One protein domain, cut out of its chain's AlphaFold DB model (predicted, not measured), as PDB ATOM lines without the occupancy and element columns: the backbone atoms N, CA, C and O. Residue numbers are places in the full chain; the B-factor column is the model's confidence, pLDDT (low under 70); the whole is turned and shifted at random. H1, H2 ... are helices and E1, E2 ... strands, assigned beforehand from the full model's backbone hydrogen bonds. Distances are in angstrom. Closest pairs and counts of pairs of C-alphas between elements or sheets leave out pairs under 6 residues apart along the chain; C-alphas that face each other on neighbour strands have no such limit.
ATOM      1  N   VAL A  11      61.201 101.817  64.969       92.56
ATOM      2  CA  VAL A  11      61.134 101.308  66.350       92.56
ATOM      3  C   VAL A  11      62.253 101.948  67.163       92.56
ATOM      4  O   VAL A  11      63.370 102.065  66.656       92.56
ATOM      5  N   SER A  12      61.957 102.349  68.401       95.69
ATOM      6  CA  SER A  12      62.952 102.833  69.365       95.69
ATOM      7  C   SER A  12      63.579 101.664  70.127       95.69
ATOM      8  O   SER A  12      62.879 100.756  70.576       95.69
ATOM      9  N   LEU A  13      64.902 101.687  70.262       96.56
ATOM     10  CA  LEU A  13      65.701 100.761  71.054       96.56
ATOM     11  C   LEU A  13      66.488 101.562  72.090       96.56
ATOM     12  O   LEU A  13      67.139 102.551  71.753       96.56
ATOM     13  N   SER A  14      66.484 101.104  73.340       97.44
ATOM     14  CA  SER A  14      67.378 101.645  74.366       97.44
ATOM     15  C   SER A  14      68.838 101.388  73.993       97.44
ATOM     16  O   SER A  14      69.181 100.298  73.530       97.44
ATOM     17  N   ALA A  15      69.692 102.381  74.214       97.88
ATOM     18  CA  ALA A  15      71.119 102.331  73.937       97.88
ATOM     19  C   ALA A  15      71.907 103.148  74.969       97.88
ATOM     20  O   ALA A  15      71.344 104.011  75.637       97.88
ATOM     21  N   ILE A  16      73.218 102.933  75.049       97.62
ATOM     22  CA  ILE A  16      74.123 103.802  75.812       97.62
ATOM     23  C   ILE A  16      74.523 105.015  74.967       97.62
ATOM     24  O   ILE A  16      74.970 104.882  73.829       97.62
ATOM     25  N   ASP A  17      74.379 106.210  75.524       94.88
ATOM     26  CA  ASP A  17      74.807 107.465  74.924       94.88
ATOM     27  C   ASP A  17      76.346 107.537  74.878       94.88
ATOM     28  O   ASP A  17      76.987 107.517  75.932       94.88
ATOM     29  N   PRO A  18      76.968 107.674  73.695       91.69
ATOM     30  CA  PRO A  18      78.425 107.670  73.572       91.69
ATOM     31  C   PRO A  18      79.110 108.878  74.223       91.69
ATOM     32  O   PRO A  18      80.313 108.845  74.459       91.69
ATOM     33  N   GLN A  19      78.384 109.971  74.470       90.19
ATOM     34  CA  GLN A  19      78.947 111.200  75.028       90.19
ATOM     35  C   GLN A  19      78.800 111.252  76.547       90.19
ATOM     36  O   GLN A  19      79.663 111.797  77.233       90.19
ATOM     37  N   THR A  20      77.696 110.718  77.069       92.62
ATOM     38  CA  THR A  20      77.348 110.837  78.492       92.62
ATOM     39  C   THR A  20      77.408 109.521  79.261       92.62
ATOM     40  O   THR A  20      77.395 109.552  80.491       92.62
ATOM     41  N   GLY A  21      77.450 108.378  78.570       92.94
ATOM     42  CA  GLY A  21      77.384 107.042  79.169       92.94
ATOM     43  C   GLY A  21      76.027 106.696  79.794       92.94
ATOM     44  O   GLY A  21      75.927 105.701  80.505       92.94
ATOM     45  N   LYS A  22      74.994 107.521  79.582       94.69
ATOM     46  CA  LYS A  22      73.633 107.323  80.106       94.69
ATOM     47  C   LYS A  22      72.730 106.668  79.069       94.69
ATOM     48  O   LYS A  22      73.089 106.593  77.902       94.69
ATOM     49  N   ASP A  23      71.533 106.269  79.476       96.25
ATOM     50  CA  ASP A  23      70.539 105.734  78.550       96.25
ATOM     51  C   ASP A  23      70.097 106.781  77.516       96.25
ATOM     52  O   ASP A  23      69.888 107.961  77.816       96.25
ATOM     53  N   THR A  24      69.948 106.325  76.279       96.25
ATOM     54  CA  THR A  24      69.484 107.080  75.117       96.25
ATOM     55  C   THR A  24      68.649 106.169  74.225       96.25
ATOM     56  O   THR A  24      68.502 104.974  74.486       96.25
ATOM     57  N   GLU A  25      68.109 106.731  73.151       96.81
ATOM     58  CA  GLU A  25      67.325 105.988  72.170       96.81
ATOM     59  C   GLU A  25      68.027 105.946  70.816       96.81
ATOM     60  O   GLU A  25      68.526 106.962  70.329       96.81
ATOM     61  N   VAL A  26      68.023 104.769  70.197       96.38
ATOM     62  CA  VAL A  26      68.434 104.534  68.813       96.38
ATOM     63  C   VAL A  26      67.256 103.947  68.051       96.38
ATOM     64  O   VAL A  26      66.575 103.037  68.509       96.38
ATOM     65  N   LEU A  27      67.013 104.465  66.857       96.44
ATOM     66  CA  LEU A  27      65.927 104.067  65.984       96.44
ATOM     67  C   LEU A  27      66.378 102.985  65.006       96.44
ATOM     68  O   LEU A  27      67.461 103.059  64.429       96.44
ATOM     69  N   ILE A  28      65.496 102.042  64.705       94.31
ATOM     70  CA  ILE A  28      65.655 101.100  63.595       94.31
ATOM     71  C   ILE A  28      64.441 101.182  62.674       94.31
ATOM     72  O   ILE A  28      63.299 101.220  63.123       94.31
ATOM     73  N   SER A  29      64.659 101.246  61.359       92.62
ATOM     74  CA  SER A  29      63.533 101.328  60.418       92.62
ATOM     75  C   SER A  29      62.836  99.976  60.233       92.62
ATOM     76  O   SER A  29      63.500  98.958  60.028       92.62
ATOM     77  N   HIS A  30      61.501  99.971  60.176       91.06
ATOM     78  CA  HIS A  30      60.702  98.785  59.832       91.06
ATOM     79  C   HIS A  30      61.152  98.184  58.502       91.06
ATOM     80  O   HIS A  30      61.288  96.972  58.370       91.06
ATOM     81  N   ARG A  31      61.446  99.031  57.504       90.50
ATOM     82  CA  ARG A  31      61.955  98.577  56.204       90.50
ATOM     83  C   ARG A  31      63.239  97.763  56.364       90.50
ATOM     84  O   ARG A  31      63.374  96.725  55.715       90.50
ATOM     85  N   ARG A  32      64.174  98.213  57.207       90.81
ATOM     86  CA  ARG A  32      65.403  97.467  57.492       90.81
ATOM     87  C   ARG A  32      65.095  96.158  58.216       90.81
ATOM     88  O   ARG A  32      65.585  95.135  57.750       90.81
ATOM     89  N   MET A  33      64.244  96.173  59.246       92.38
ATOM     90  CA  MET A  33      63.809  94.961  59.966       92.38
ATOM     91  C   MET A  33      63.200  93.921  59.010       92.38
ATOM     92  O   MET A  33      63.619  92.768  58.987       92.38
ATOM     93  N   HIS A  34      62.285  94.334  58.127       92.06
ATOM     94  CA  HIS A  34      61.719  93.451  57.104       92.06
ATOM     95  C   HIS A  34      62.766  92.961  56.099       92.06
ATOM     96  O   HIS A  34      62.727  91.807  55.681       92.06
ATOM     97  N   THR A  35      63.705  93.820  55.695       91.62
ATOM     98  CA  THR A  35      64.754  93.449  54.733       91.62
ATOM     99  C   THR A  35      65.652  92.353  55.293       91.62
ATOM    100  O   THR A  35      65.969  91.415  54.565       91.62
ATOM    101  N   VAL A  36      66.045  92.439  56.565       91.50
ATOM    102  CA  VAL A  36      66.879  91.406  57.199       91.50
ATOM    103  C   VAL A  36      66.088  90.141  57.513       91.50
ATOM    104  O   VAL A  36      66.593  89.054  57.265       91.50
ATOM    105  N   ALA A  37      64.824  90.262  57.931       92.06
ATOM    106  CA  ALA A  37      63.972  89.106  58.200       92.06
ATOM    107  C   ALA A  37      63.694  88.265  56.944       92.06
ATOM    108  O   ALA A  37      63.501  87.059  57.026       92.06
ATOM    109  N   ARG A  38      63.718  88.890  55.760       94.25
ATOM    110  CA  ARG A  38      63.613  88.191  54.472       94.25
ATOM    111  C   ARG A  38      64.887  87.451  54.058       94.25
ATOM    112  O   ARG A  38      64.820  86.687  53.101       94.25
ATOM    113  N   ARG A  39      66.033  87.707  54.701       92.62
ATOM    114  CA  ARG A  39      67.298  87.023  54.382       92.62
ATOM    115  C   ARG A  39      67.359  85.654  55.037       92.62
ATOM    116  O   ARG A  39      67.656  84.686  54.355       92.62
ATOM    117  N   SER A  40      67.088  85.588  56.338       95.69
ATOM    118  CA  SER A  40      66.997  84.342  57.100       95.69
ATOM    119  C   SER A  40      66.389  84.604  58.482       95.69
ATOM    120  O   SER A  40      66.317  85.758  58.924       95.69
ATOM    121  N   LEU A  41      65.987  83.543  59.191       96.50
ATOM    122  CA  LEU A  41      65.521  83.678  60.575       96.50
ATOM    123  C   LEU A  41      66.677  84.067  61.512       96.50
ATOM    124  O   LEU A  41      66.464  84.851  62.435       96.50
ATOM    125  N   GLY A  42      67.905  83.627  61.217       97.12
ATOM    126  CA  GLY A  42      69.119  84.094  61.893       97.12
ATOM    127  C   GLY A  42      69.274  85.607  61.871       97.12
ATOM    128  O   GLY A  42      69.337  86.235  62.921       97.12
ATOM    129  N   HIS A  43      69.210  86.224  60.688       96.44
ATOM    130  CA  HIS A  43      69.308  87.682  60.560       96.44
ATOM    131  C   HIS A  43      68.161  88.418  61.271       96.44
ATOM    132  O   HIS A  43      68.349  89.531  61.771       96.44
ATOM    133  N   ALA A  44      66.965  87.818  61.324       96.81
ATOM    134  CA  ALA A  44      65.858  88.354  62.111       96.81
ATOM    135  C   ALA A  44      66.172  88.317  63.617       96.81
ATOM    136  O   ALA A  44      65.934  89.306  64.310       96.81
ATOM    137  N   LYS A  45      66.746  87.213  64.117       97.62
ATOM    138  CA  LYS A  45      67.174  87.085  65.516       97.62
ATOM    139  C   LYS A  45      68.340  88.004  65.857       97.62
ATOM    140  O   LYS A  45      68.296  88.643  66.899       97.62
ATOM    141  N   GLU A  46      69.324  88.168  64.979       97.56
ATOM    142  CA  GLU A  46      70.381  89.167  65.175       97.56
ATOM    143  C   GLU A  46      69.791  90.573  65.328       97.56
ATOM    144  O   GLU A  46      70.128  91.294  66.263       97.56
ATOM    145  N   CYS A  47      68.846  90.941  64.459       97.12
ATOM    146  CA  CYS A  47      68.145  92.220  64.532       97.12
ATOM    147  C   CYS A  47      67.318  92.384  65.817       97.12
ATOM    148  O   CYS A  47      67.234  93.489  66.347       97.12
ATOM    149  N   GLY A  48      66.668  91.318  66.284       96.50
ATOM    150  CA  GLY A  48      65.775  91.355  67.444       96.50
ATOM    151  C   GLY A  48      66.464  91.152  68.793       96.50
ATOM    152  O   GLY A  48      65.898  91.540  69.809       96.50
ATOM    153  N   LEU A  49      67.655  90.548  68.817       97.69
ATOM    154  CA  LEU A  49      68.342  90.127  70.044       97.69
ATOM    155  C   LEU A  49      69.751  90.715  70.147       97.69
ATOM    156  O   LEU A  49      70.071  91.343  71.155       97.69
ATOM    157  N   LEU A  50      70.580  90.572  69.108       98.19
ATOM    158  CA  LEU A  50      71.973  91.034  69.163       98.19
ATOM    159  C   LEU A  50      72.090  92.549  69.004       98.19
ATOM    160  O   LEU A  50      72.852  93.172  69.733       98.19
ATOM    161  N   VAL A  51      71.308  93.163  68.111       98.19
ATOM    162  CA  VAL A  51      71.309  94.625  67.947       98.19
ATOM    163  C   VAL A  51      70.918  95.334  69.256       98.19
ATOM    164  O   VAL A  51      71.698  96.178  69.698       98.19
ATOM    165  N   PRO A  52      69.801  94.993  69.935       98.12
ATOM    166  CA  PRO A  52      69.489  95.571  71.243       98.12
ATOM    167  C   PRO A  52      70.570  95.301  72.292       98.12
ATOM    168  O   PRO A  52      70.974  96.225  72.991       98.12
ATOM    169  N   TYR A  53      71.085  94.068  72.367       98.12
ATOM    170  CA  TYR A  53      72.154  93.714  73.304       98.12
ATOM    171  C   TYR A  53      73.392  94.602  73.120       98.12
ATOM    172  O   TYR A  53      73.879  95.190  74.082       98.12
ATOM    173  N   THR A  54      73.872  94.763  71.886       98.38
ATOM    174  CA  THR A  54      75.063  95.566  71.581       98.38
ATOM    175  C   THR A  54      74.861  97.055  71.855       98.38
ATOM    176  O   THR A  54      75.807  97.734  72.248       98.38
ATOM    177  N   LEU A  55      73.643  97.569  71.683       98.19
ATOM    178  CA  LEU A  55      73.311  98.958  72.002       98.19
ATOM    179  C   LEU A  55      73.248  99.211  73.516       98.19
ATOM    180  O   LEU A  55      73.678 100.270  73.975       98.19
ATOM    181  N   GLN A  56      72.727  98.252  74.284       97.88
ATOM    182  CA  GLN A  56      72.513  98.370  75.732       97.88
ATOM    183  C   GLN A  56      73.746  97.998  76.561       97.88
ATOM    184  O   GLN A  56      73.939  98.529  77.650       97.88
ATOM    185  N   GLN A  57      74.573  97.076  76.067       96.56
ATOM    186  CA  GLN A  57      75.751  96.553  76.764       96.56
ATOM    187  C   GLN A  57      76.992  96.548  75.850       96.56
ATOM    188  O   GLN A  57      77.605  95.495  75.638       96.56
ATOM    189  N   PRO A  58      77.387  97.702  75.274       97.69
ATOM    190  CA  PRO A  58      78.578  97.763  74.444       97.69
ATOM    191  C   PRO A  58      79.829  97.494  75.283       97.69
ATOM    192  O   PRO A  58      80.004  98.026  76.377       97.69
ATOM    193  N   THR A  59      80.740  96.696  74.738       96.69
ATOM    194  CA  THR A  59      82.099  96.554  75.274       96.69
ATOM    195  C   THR A  59      82.982  97.741  74.893       96.69
ATOM    196  O   THR A  59      83.898  98.100  75.635       96.69
ATOM    197  N   ALA A  60      82.705  98.350  73.740       96.81
ATOM    198  CA  ALA A  60      83.301  99.605  73.317       96.81
ATOM    199  C   ALA A  60      82.337 100.376  72.412       96.81
ATOM    200  O   ALA A  60      81.530  99.779  71.693       96.81
ATOM    201  N   ILE A  61      82.460 101.700  72.412       96.12
ATOM    202  CA  ILE A  61      81.794 102.568  71.439       96.12
ATOM    203  C   ILE A  61      82.857 103.403  70.741       96.12
ATOM    204  O   ILE A  61      83.695 104.032  71.387       96.12
ATOM    205  N   PHE A  62      82.809 103.444  69.416       93.81
ATOM    206  CA  PHE A  62      83.733 104.222  68.601       93.81
ATOM    207  C   PHE A  62      83.017 105.342  67.854       93.81
ATOM    208  O   PHE A  62      81.848 105.201  67.502       93.81
ATOM    209  N   GLU A  63      83.731 106.428  67.574       90.75
ATOM    210  CA  GLU A  63      83.257 107.557  66.772       90.75
ATOM    211  C   GLU A  63      84.179 107.810  65.575       90.75
ATOM    212  O   GLU A  63      85.388 107.574  65.646       90.75
ATOM    213  N   GLY A  64      83.597 108.326  64.489       80.19
ATOM    214  CA  GLY A  64      84.339 108.830  63.334       80.19
ATOM    215  C   GLY A  64      84.890 107.693  62.483       80.19
ATOM    216  O   GLY A  64      86.087 107.430  62.469       80.19
ATOM    217  N   LEU A  65      84.001 106.978  61.796       76.00
ATOM    218  CA  LEU A  65      84.347 105.902  60.861       76.00
ATOM    219  C   LEU A  65      85.230 106.442  59.712       76.00
ATOM    220  O   LEU A  65      84.785 107.268  58.922       76.00
ATOM    221  N   ARG A  66      86.485 105.975  59.606       69.56
ATOM    222  CA  ARG A  66      87.521 106.504  58.683       69.56
ATOM    223  C   ARG A  66      87.626 105.783  57.328       69.56
ATOM    224  O   ARG A  66      88.047 106.390  56.333       69.56
ATOM    225  N   LYS A  67      87.320 104.480  57.285       60.28
ATOM    226  CA  LYS A  67      87.601 103.576  56.146       60.28
ATOM    227  C   LYS A  67      86.304 103.052  55.523       60.28
ATOM    228  O   LYS A  67      85.514 102.463  56.248       60.28
ATOM    229  N   ASP A  68      86.153 103.295  54.213       48.25
ATOM    230  CA  ASP A  68      85.365 102.678  53.115       48.25
ATOM    231  C   ASP A  68      84.056 101.895  53.374       48.25
ATOM    232  O   ASP A  68      83.527 101.282  52.449       48.25
ATOM    233  N   GLU A  69      83.487 101.921  54.576       51.19
ATOM    234  CA  GLU A  69      82.297 101.139  54.916       51.19
ATOM    235  C   GLU A  69      80.994 101.946  54.933       51.19
ATOM    236  O   GLU A  69      79.959 101.322  55.128       51.19
ATOM    237  N   ASP A  70      81.015 103.260  54.641       52.59
ATOM    238  CA  ASP A  70      79.802 104.065  54.408       52.59
ATOM    239  C   ASP A  70      79.975 105.335  53.552       52.59
ATOM    240  O   ASP A  70      81.068 105.879  53.384       52.59
ATOM    241  N   GLU A  71      78.831 105.785  53.020       48.69
ATOM    242  CA  GLU A  71      78.619 106.744  51.924       48.69
ATOM    243  C   GLU A  71      79.070 108.200  52.158       48.69
ATOM    244  O   GLU A  71      79.059 108.972  51.197       48.69
ATOM    245  N   ASP A  72      79.512 108.621  53.351       50.12
ATOM    246  CA  ASP A  72      79.977 110.010  53.521       50.12
ATOM    247  C   ASP A  72      81.075 110.193  54.583       50.12
ATOM    248  O   ASP A  72      80.833 110.257  55.786       50.12
ATOM    249  N   ARG A  73      82.318 110.356  54.114       51.97
ATOM    250  CA  ARG A  73      83.535 110.552  54.932       51.97
ATOM    251  C   ARG A  73      83.620 111.935  55.602       51.97
ATOM    252  O   ARG A  73      84.656 112.264  56.172       51.97
ATOM    253  N   ARG A  74      82.603 112.795  55.457       49.78
ATOM    254  CA  ARG A  74      82.703 114.240  55.747       49.78
ATOM    255  C   ARG A  74      81.952 114.703  56.992       49.78
ATOM    256  O   ARG A  74      81.993 115.896  57.286       49.78
ATOM    257  N   ILE A  75      81.248 113.818  57.703       53.84
ATOM    258  CA  ILE A  75      80.349 114.233  58.789       53.84
ATOM    259  C   ILE A  75      80.689 113.491  60.096       53.84
ATOM    260  O   ILE A  75      80.388 112.303  60.210       53.84
ATOM    261  N   PRO A  76      81.267 114.184  61.098       56.03
ATOM    262  CA  PRO A  76      81.418 113.660  62.455       56.03
ATOM    263  C   PRO A  76      80.060 113.272  63.066       56.03
ATOM    264  O   PRO A  76      79.026 113.844  62.712       56.03
ATOM    265  N   GLY A  77      80.055 112.329  64.012       63.44
ATOM    266  CA  GLY A  77      78.852 111.936  64.762       63.44
ATOM    267  C   GLY A  77      78.234 110.587  64.383       63.44
ATOM    268  O   GLY A  77      77.113 110.300  64.796       63.44
ATOM    269  N   TRP A  78      78.935 109.762  63.602       87.75
ATOM    270  CA  TRP A  78      78.567 108.356  63.421       87.75
ATOM    271  C   TRP A  78      79.262 107.504  64.477       87.75
ATOM    272  O   TRP A  78      80.460 107.674  64.729       87.75
ATOM    273  N   TYR A  79      78.505 106.579  65.058       92.81
ATOM    274  CA  TYR A  79      78.949 105.710  66.133       92.81
ATOM    275  C   TYR A  79      78.946 104.246  65.708       92.81
ATOM    276  O   TYR A  79      78.062 103.788  64.984       92.81
ATOM    277  N   CYS A  80      79.925 103.497  66.202       94.75
ATOM    278  CA  CYS A  80      79.977 102.048  66.093       94.75
ATOM    279  C   CYS A  80      79.964 101.452  67.497       94.75
ATOM    280  O   CYS A  80      80.941 101.570  68.237       94.75
ATOM    281  N   TYR A  81      78.863 100.801  67.841       97.56
ATOM    282  CA  TYR A  81      78.735 100.016  69.058       97.56
ATOM    283  C   TYR A  81      79.340  98.643  68.804       97.56
ATOM    284  O   TYR A  81      79.023  97.999  67.803       97.56
ATOM    285  N   CYS A  82      80.217  98.205  69.695       97.81
ATOM    286  CA  CYS A  82      80.876  96.912  69.633       97.81
ATOM    287  C   CYS A  82      80.527  96.114  70.879       97.81
ATOM    288  O   CYS A  82      80.668  96.616  71.994       97.81
ATOM    289  N   ALA A  83      80.117  94.864  70.703       97.75
ATOM    290  CA  ALA A  83      79.966  93.926  71.803       97.75
ATOM    291  C   ALA A  83      80.456  92.538  71.400       97.75
ATOM    292  O   ALA A  83      80.615  92.234  70.218       97.75
ATOM    293  N   LYS A  84      80.642  91.681  72.401       96.50
ATOM    294  CA  LYS A  84      80.939  90.261  72.223       96.50
ATOM    295  C   LYS A  84      79.771  89.432  72.764       96.50
ATOM    296  O   LYS A  84      79.761  89.118  73.954       96.50
ATOM    297  N   PRO A  85      78.751  89.141  71.937       95.50
ATOM    298  CA  PRO A  85      77.601  88.364  72.379       95.50
ATOM    299  C   PRO A  85      77.988  86.950  72.819       95.50
ATOM    300  O   PRO A  85      78.968  86.382  72.341       95.50
ATOM    301  N   ALA A  86      77.180  86.364  73.703       95.81
ATOM    302  CA  ALA A  86      77.370  84.995  74.184       95.81
ATOM    303  C   ALA A  86      76.894  83.920  73.190       95.81
ATOM    304  O   ALA A  86      77.118  82.737  73.433       95.81
ATOM    305  N   CYS A  87      76.244  84.315  72.092       96.81
ATOM    306  CA  CYS A  87      75.710  83.415  71.077       96.81
ATOM    307  C   CYS A  87      75.709  84.050  69.678       96.81
ATOM    308  O   CYS A  87      75.885  85.260  69.517       96.81
ATOM    309  N   SER A  88      75.504  83.210  68.667       97.31
ATOM    310  CA  SER A  88      75.186  83.587  67.289       97.31
ATOM    311  C   SER A  88      73.939  82.825  66.822       97.31
ATOM    312  O   SER A  88      73.366  82.043  67.583       97.31
ATOM    313  N   PHE A  89      73.480  83.066  65.592       97.69
ATOM    314  CA  PHE A  89      72.313  82.380  65.037       97.69
ATOM    315  C   PHE A  89      72.604  81.876  63.627       97.69
ATOM    316  O   PHE A  89      73.132  82.619  62.800       97.69
ATOM    317  N   ASP A  90      72.233  80.628  63.340       96.38
ATOM    318  CA  ASP A  90      72.323  80.088  61.982       96.38
ATOM    319  C   ASP A  90      71.184  80.594  61.075       96.38
ATOM    320  O   ASP A  90      70.335  81.391  61.476       96.38
ATOM    321  N   GLU A  91      71.134  80.142  59.821       95.56
ATOM    322  CA  GLU A  91      70.105  80.571  58.865       95.56
ATOM    323  C   GLU A  91      68.664  80.254  59.309       95.56
ATOM    324  O   GLU A  91      67.746  81.036  59.036       95.56
ATOM    325  N   ASN A  92      68.475  79.173  60.066       96.38
ATOM    326  CA  ASN A  92      67.188  78.765  60.621       96.38
ATOM    327  C   ASN A  92      66.875  79.491  61.933       96.38
ATOM    328  O   ASN A  92      65.785  79.339  62.472       96.38
ATOM    329  N   GLY A  93      67.794  80.327  62.416       96.06
ATOM    330  CA  GLY A  93      67.669  81.035  63.676       96.06
ATOM    331  C   GLY A  93      67.915  80.142  64.884       96.06
ATOM    332  O   GLY A  93      67.558  80.547  65.988       96.06
ATOM    333  N   GLU A  94      68.493  78.957  64.727       97.62
ATOM    334  CA  GLU A  94      68.914  78.172  65.884       97.62
ATOM    335  C   GLU A  94      70.108  78.853  66.546       97.62
ATOM    336  O   GLU A  94      70.980  79.413  65.874       97.62
ATOM    337  N   GLU A  95      70.109  78.861  67.877       98.00
ATOM    338  CA  GLU A  95      71.197  79.456  68.643       98.00
ATOM    339  C   GLU A  95      72.458  78.606  68.490       98.00
ATOM    340  O   GLU A  95      72.440  77.387  68.658       98.00
ATOM    341  N   GLN A  96      73.560  79.271  68.177       97.88
ATOM    342  CA  GLN A  96      74.874  78.676  68.019       97.88
ATOM    343  C   GLN A  96      75.849  79.329  69.005       97.88
ATOM    344  O   GLN A  96      75.621  80.460  69.453       97.88
ATOM    345  N   PRO A  97      76.977  78.672  69.321       96.81
ATOM    346  CA  PRO A  97      78.091  79.347  69.973       96.81
ATOM    347  C   PRO A  97      78.483  80.632  69.216       96.81
ATOM    348  O   PRO A  97      78.283  80.718  67.999       96.81
ATOM    349  N   PRO A  98      79.036  81.647  69.899       93.75
ATOM    350  CA  PRO A  98      79.488  82.857  69.227       93.75
ATOM    351  C   PRO A  98      80.624  82.514  68.259       93.75
ATOM    352  O   PRO A  98      81.402  81.585  68.506       93.75
ATOM    353  N   TYR A  99      80.735  83.261  67.158       92.56
ATOM    354  CA  TYR A  99      81.799  83.014  66.192       92.56
ATOM    355  C   TYR A  99      83.179  83.215  66.844       92.56
ATOM    356  O   TYR A  99      83.415  84.242  67.495       92.56
ATOM    357  N   PRO A 100      84.105  82.244  66.712       93.44
ATOM    358  CA  PRO A 100      85.428  82.360  67.311       93.44
ATOM    359  C   PRO A 100      86.176  83.589  66.794       93.44
ATOM    360  O   PRO A 100      86.332  83.758  65.587       93.44
ATOM    361  N   ASN A 101      86.710  84.396  67.714       95.19
ATOM    362  CA  ASN A 101      87.453  85.624  67.409       95.19
ATOM    363  C   ASN A 101      86.652  86.638  66.581       95.19
ATOM    364  O   ASN A 101      87.224  87.318  65.729       95.19
ATOM    365  N   GLU A 102      85.347  86.751  66.820       97.31
ATOM    366  CA  GLU A 102      84.525  87.802  66.231       97.31
ATOM    367  C   GLU A 102      83.778  88.611  67.294       97.31
ATOM    368  O   GLU A 102      83.447  88.134  68.380       97.31
ATOM    369  N   VAL A 103      83.515  89.865  66.947       97.75
ATOM    370  CA  VAL A 103      82.685  90.812  67.686       97.75
ATOM    371  C   VAL A 103      81.505  91.225  66.819       97.75
ATOM    372  O   VAL A 103      81.584  91.216  65.589       97.75
ATOM    373  N   PHE A 104      80.412  91.627  67.454       98.12
ATOM    374  CA  PHE A 104      79.240  92.141  66.762       98.12
ATOM    375  C   PHE A 104      79.241  93.666  66.786       98.12
ATOM    376  O   PHE A 104      79.382  94.288  67.843       98.12
ATOM    377  N   LEU A 105      79.093  94.262  65.605       97.25
ATOM    378  CA  LEU A 105      79.122  95.703  65.397       97.25
ATOM    379  C   LEU A 105      77.739  96.202  64.999       97.25
ATOM    380  O   LEU A 105      77.120  95.636  64.099       97.25
ATOM    381  N   VAL A 106      77.295  97.299  65.610       96.88
ATOM    382  CA  VAL A 106      76.091  98.045  65.224       96.88
ATOM    383  C   VAL A 106      76.484  99.479  64.906       96.88
ATOM    384  O   VAL A 106      77.056 100.180  65.741       96.88
ATOM    385  N   PHE A 107      76.158  99.923  63.698       93.62
ATOM    386  CA  PHE A 107      76.495 101.253  63.216       93.62
ATOM    387  C   PHE A 107      75.282 102.177  63.275       93.62
ATOM    388  O   PHE A 107      74.197 101.848  62.779       93.62
ATOM    389  N   VAL A 108      75.486 103.340  63.887       93.06
ATOM    390  CA  VAL A 108      74.460 104.335  64.187       93.06
ATOM    391  C   VAL A 108      74.884 105.675  63.599       93.06
ATOM    392  O   VAL A 108      75.979 106.163  63.864       93.06
ATOM    393  N   ASN A 109      74.019 106.275  62.786       88.88
ATOM    394  CA  ASN A 109      74.290 107.587  62.205       88.88
ATOM    395  C   ASN A 109      73.972 108.729  63.193       88.88
ATOM    396  O   ASN A 109      73.420 108.512  64.274       88.88
ATOM    397  N   ARG A 110      74.253 109.973  62.792       86.88
ATOM    398  CA  ARG A 110      73.999 111.170  63.618       86.88
ATOM    399  C   ARG A 110      72.532 111.372  64.025       86.88
ATOM    400  O   ARG A 110      72.262 112.006  65.037       86.88
ATOM    401  N   ASP A 111      71.592 110.834  63.245       88.38
ATOM    402  CA  ASP A 111      70.148 110.922  63.507       88.38
ATOM    403  C   ASP A 111      69.680 109.797  64.451       88.38
ATOM    404  O   ASP A 111      68.486 109.503  64.542       88.38
ATOM    405  N   LYS A 112      70.636 109.135  65.121       92.69
ATOM    406  CA  LYS A 112      70.449 107.979  65.997       92.69
ATOM    407  C   LYS A 112      69.736 106.824  65.305       92.69
ATOM    408  O   LYS A 112      68.933 106.145  65.925       92.69
ATOM    409  N   VAL A 113      70.006 106.582  64.024       92.31
ATOM    410  CA  VAL A 113      69.430 105.446  63.290       92.31
ATOM    411  C   VAL A 113      70.459 104.333  63.154       92.31
ATOM    412  O   VAL A 113      71.498 104.537  62.528       92.31
ATOM    413  N   ALA A 114      70.145 103.147  63.675       94.31
ATOM    414  CA  ALA A 114      70.865 101.916  63.375       94.31
ATOM    415  C   ALA A 114      70.575 101.498  61.927       94.31
ATOM    416  O   ALA A 114      69.456 101.098  61.581       94.31
ATOM    417  N   TYR A 115      71.579 101.618  61.061       89.25
ATOM    418  CA  TYR A 115      71.417 101.402  59.619       89.25
ATOM    419  C   TYR A 115      72.159 100.154  59.121       89.25
ATOM    420  O   TYR A 115      71.746  99.553  58.122       89.25
ATOM    421  N   ASN A 116      73.201  99.717  59.835       91.06
ATOM    422  CA  ASN A 116      73.955  98.513  59.512       91.06
ATOM    423  C   ASN A 116      74.449  97.792  60.771       91.06
ATOM    424  O   ASN A 116      74.629  98.405  61.821       91.06
ATOM    425  N   TRP A 117      74.666  96.487  60.655       95.12
ATOM    426  CA  TRP A 117      75.274  95.654  61.687       95.12
ATOM    427  C   TRP A 117      75.806  94.370  61.069       95.12
ATOM    428  O   TRP A 117      75.353  93.968  59.993       95.12
ATOM    429  N   ARG A 118      76.782  93.759  61.736       94.81
ATOM    430  CA  ARG A 118      77.437  92.526  61.291       94.81
ATOM    431  C   ARG A 118      78.415  92.014  62.338       94.81
ATOM    432  O   ARG A 118      78.891  92.775  63.180       94.81
ATOM    433  N   TRP A 119      78.811  90.764  62.166       96.50
ATOM    434  CA  TRP A 119      80.021  90.230  62.768       96.50
ATOM    435  C   TRP A 119      81.277  90.767  62.077       96.50
ATOM    436  O   TRP A 119      81.286  91.042  60.871       96.50
ATOM    437  N   ALA A 120      82.335  90.958  62.853       95.12
ATOM    438  CA  ALA A 120      83.648  91.365  62.384       95.12
ATOM    439  C   ALA A 120      84.723  90.639  63.186       95.12
ATOM    440  O   ALA A 120      84.537  90.373  64.371       95.12
ATOM    441  N   ARG A 121      85.875  90.384  62.563       96.75
ATOM    442  CA  ARG A 121      87.030  89.823  63.266       96.75
ATOM    443  C   ARG A 121      87.414  90.692  64.455       96.75
ATOM    444  O   ARG A 121      87.419  91.920  64.352       96.75
ATOM    445  N   ALA A 122      87.735  90.036  65.554       97.19
ATOM    446  CA  ALA A 122      88.254  90.657  66.749       97.19
ATOM    447  C   ALA A 122      89.750  90.973  66.594       97.19
ATOM    448  O   ALA A 122      90.461  90.349  65.801       97.19
ATOM    449  N   ASP A 123      90.223  91.953  67.354       96.06
ATOM    450  CA  ASP A 123      91.635  92.285  67.446       96.06
ATOM    451  C   ASP A 123      92.424  91.135  68.096       96.06
ATOM    452  O   ASP A 123      91.935  90.424  68.975       96.06
ATOM    453  N   LYS A 124      93.667  90.931  67.646       94.31
ATOM    454  CA  LYS A 124      94.511  89.819  68.116       94.31
ATOM    455  C   LYS A 124      95.003  90.007  69.551       94.31
ATOM    456  O   LYS A 124      95.367  89.021  70.187       94.31
ATOM    457  N   ASN A 125      95.069  91.251  70.020       95.06
ATOM    458  CA  ASN A 125      95.570  91.604  71.345       95.06
ATOM    459  C   ASN A 125      94.428  91.860  72.340       95.06
ATOM    460  O   ASN A 125      94.616  91.633  73.533       95.06
ATOM    461  N   ASP A 126      93.254  92.301  71.871       94.69
ATOM    462  CA  ASP A 126      92.024  92.382  72.673       94.69
ATOM    463  C   ASP A 126      90.821  91.844  71.884       94.69
ATOM    464  O   ASP A 126      90.228  92.532  71.053       94.69
ATOM    465  N   ASP A 127      90.416  90.613  72.198       94.44
ATOM    466  CA  ASP A 127      89.358  89.893  71.480       94.44
ATOM    467  C   ASP A 127      87.935  90.460  71.681       94.44
ATOM    468  O   ASP A 127      86.948  89.889  71.209       94.44
ATOM    469  N   ARG A 128      87.819  91.577  72.406       95.06
ATOM    470  CA  ARG A 128      86.573  92.315  72.646       95.06
ATOM    471  C   ARG A 128      86.425  93.541  71.751       95.06
ATOM    472  O   ARG A 128      85.377  94.189  71.774       95.06
ATOM    473  N   LEU A 129      87.471  93.885  71.004       96.19
ATOM    474  CA  LEU A 129      87.502  95.011  70.076       96.19
ATOM    475  C   LEU A 129      87.587  94.481  68.643       96.19
ATOM    476  O   LEU A 129      88.108  93.389  68.435       96.19
ATOM    477  N   PRO A 130      87.090  95.216  67.636       95.12
ATOM    478  CA  PRO A 130      87.229  94.785  66.255       95.12
ATOM    479  C   PRO A 130      88.666  94.976  65.762       95.12
ATOM    480  O   PRO A 130      89.360  95.912  66.158       95.12
ATOM    481  N   GLU A 131      89.085  94.132  64.825       94.69
ATOM    482  CA  GLU A 131      90.383  94.235  64.163       94.69
ATOM    483  C   GLU A 131      90.568  95.634  63.541       94.69
ATOM    484  O   GLU A 131      89.644  96.203  62.938       94.69
ATOM    485  N   ASN A 132      91.781  96.180  63.685       89.62
ATOM    486  CA  ASN A 132      92.197  97.489  63.171       89.62
ATOM    487  C   ASN A 132      91.361  98.675  63.689       89.62
ATOM    488  O   ASN A 132      91.233  99.683  62.989       89.62
ATOM    489  N   TYR A 133      90.771  98.590  64.887       90.19
ATOM    490  CA  TYR A 133      89.920  99.662  65.422       90.19
ATOM    491  C   TYR A 133      90.613 101.042  65.443       90.19
ATOM    492  O   TYR A 133      89.974 102.043  65.131       90.19
ATOM    493  N   GLU A 134      91.921 101.107  65.706       88.69
ATOM    494  CA  GLU A 134      92.698 102.362  65.708       88.69
ATOM    495  C   GLU A 134      92.761 103.048  64.331       88.69
ATOM    496  O   GLU A 134      92.798 104.277  64.226       88.69
ATOM    497  N   GLU A 135      92.746 102.262  63.252       86.75
ATOM    498  CA  GLU A 135      92.712 102.785  61.884       86.75
ATOM    499  C   GLU A 135      91.285 103.077  61.413       86.75
ATOM    500  O   GLU A 135      91.067 103.967  60.589       86.75
ATOM    501  N   ARG A 136      90.318 102.288  61.894       84.56
ATOM    502  CA  ARG A 136      88.921 102.329  61.448       84.56
ATOM    503  C   ARG A 136      88.137 103.476  62.062       84.56
ATOM    504  O   ARG A 136      87.196 103.942  61.424       84.56
ATOM    505  N   PHE A 137      88.514 103.923  63.255       88.81
ATOM    506  CA  PHE A 137      87.779 104.930  64.009       88.81
ATOM    507  C   PHE A 137      88.665 106.114  64.390       88.81
ATOM    508  O   PHE A 137      89.878 105.987  64.544       88.81
ATOM    509  N   GLU A 138      88.058 107.285  64.547       86.56
ATOM    510  CA  GLU A 138      88.759 108.483  64.995       86.56
ATOM    511  C   GLU A 138      89.082 108.448  66.475       86.56
ATOM    512  O   GLU A 138      90.184 108.834  66.872       86.56
ATOM    513  N   ARG A 139      88.126 107.984  67.281       88.75
ATOM    514  CA  ARG A 139      88.301 107.852  68.723       88.75
ATOM    515  C   ARG A 139      87.407 106.775  69.312       88.75
ATOM    516  O   ARG A 139      86.362 106.427  68.764       88.75
ATOM    517  N   ARG A 140      87.800 106.316  70.496       91.38
ATOM    518  CA  ARG A 140      86.969 105.509  71.384       91.38
ATOM    519  C   ARG A 140      86.213 106.434  72.341       91.38
ATOM    520  O   ARG A 140      86.828 107.259  73.011       91.38
ATOM    521  N   ALA A 141      84.891 106.325  72.345       86.81
ATOM    522  CA  ALA A 141      83.979 107.098  73.181       86.81
ATOM    523  C   ALA A 141      83.659 106.382  74.510       86.81
ATOM    524  O   ALA A 141      83.429 107.049  75.515       86.81
TER     525      ALA A 141
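This is residues 11 to 141 of the 142 residues of an uncharacterized protein of Verrucomicrobia bacterium (UniProt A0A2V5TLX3). A seven-stranded sheet, strongly twisted and curled like part of a barrel, wraps round one long helix, H2. H1 makes a corner with the first part of H2, and the short H3 sits by E3 near the other edge of the sheet. The printed part has 131 residues, with three named helices and seven named strands in the order E1 E2 H1 H2 E3 E4 E5 E6 H3 E7, and its class is mixed, helices and strands. The sheet runs E1 E2 E6 E5 E4 E3 E7 and is mixed, with E2 and E6 parallel. The whole is compact, with a radius of gyration of the C-alphas of 14.0 A and spans of 38 by 34 by 29 A.

E1, residues 11 to 16, begins at C-alpha 11 at (61.134, 101.308, 66.350) and is 16.3 A long. E2 is residues 23 to 29, 19.9 A. H1 is residues 30 to 37. H2, residues 41 to 56, is 22.2 A long and ends at C-alpha 56 at (72.513, 98.370, 75.732). E3 is residues 60 to 65 and E4 residues 79 to 83. E5 is residues 102 to 108, 19.5 A, and E6 residues 113 to 121, 23.5 A. H3 is residues 133 to 136, and E7, residues 137 to 140, ends at C-alpha 140 at (86.969, 105.509, 71.384).

E1 and E2 form an antiparallel hairpin, with N 13 and O 26 at 2.8 A. E2 is parallel to E6, with N 114 and O 27 at 2.8 A. E3, E4, E5 and E6 form a meander, each strand the antiparallel neighbour of the one before; N 62 and O 80 are 2.9 A apart, N 81 and O 106 2.8 A, and N 105 and O 118 2.9 A. E7 is antiparallel to E3, with N 63 and O 139 at 2.9 A. The sheet curls round H2, and the two make two layers, a helix on one face of a sheet; the closest C-alphas of H2 and E1 are those of Leu 55 and Ala 15, 4.5 A apart. H2 has a kink of 26 degrees near residue 49. H1 touches H2 residues 43 to 47 alone, at a steep tilt of 56 degrees, opposite ways; the C-alphas of Ala 37 and Ala 44 are closest, 4.4 A. H1 only grazes the sheet. H3 is on the sheet, at a height of 8.1 A. Every O i to N i+4 pair is within hydrogen-bond range in H1, 10 of 12 are in H2, and H3 is too short for such a pair.

The C-alphas of Arg 74 and Glu 94 are the two farthest apart, 39.9 A. The printed part has no cut. The links E3 to E4, E4 to E5 and E6 to H3 are long. Mean pLDDT of the printed part is 90.6; residues 66 to 77 are under 70.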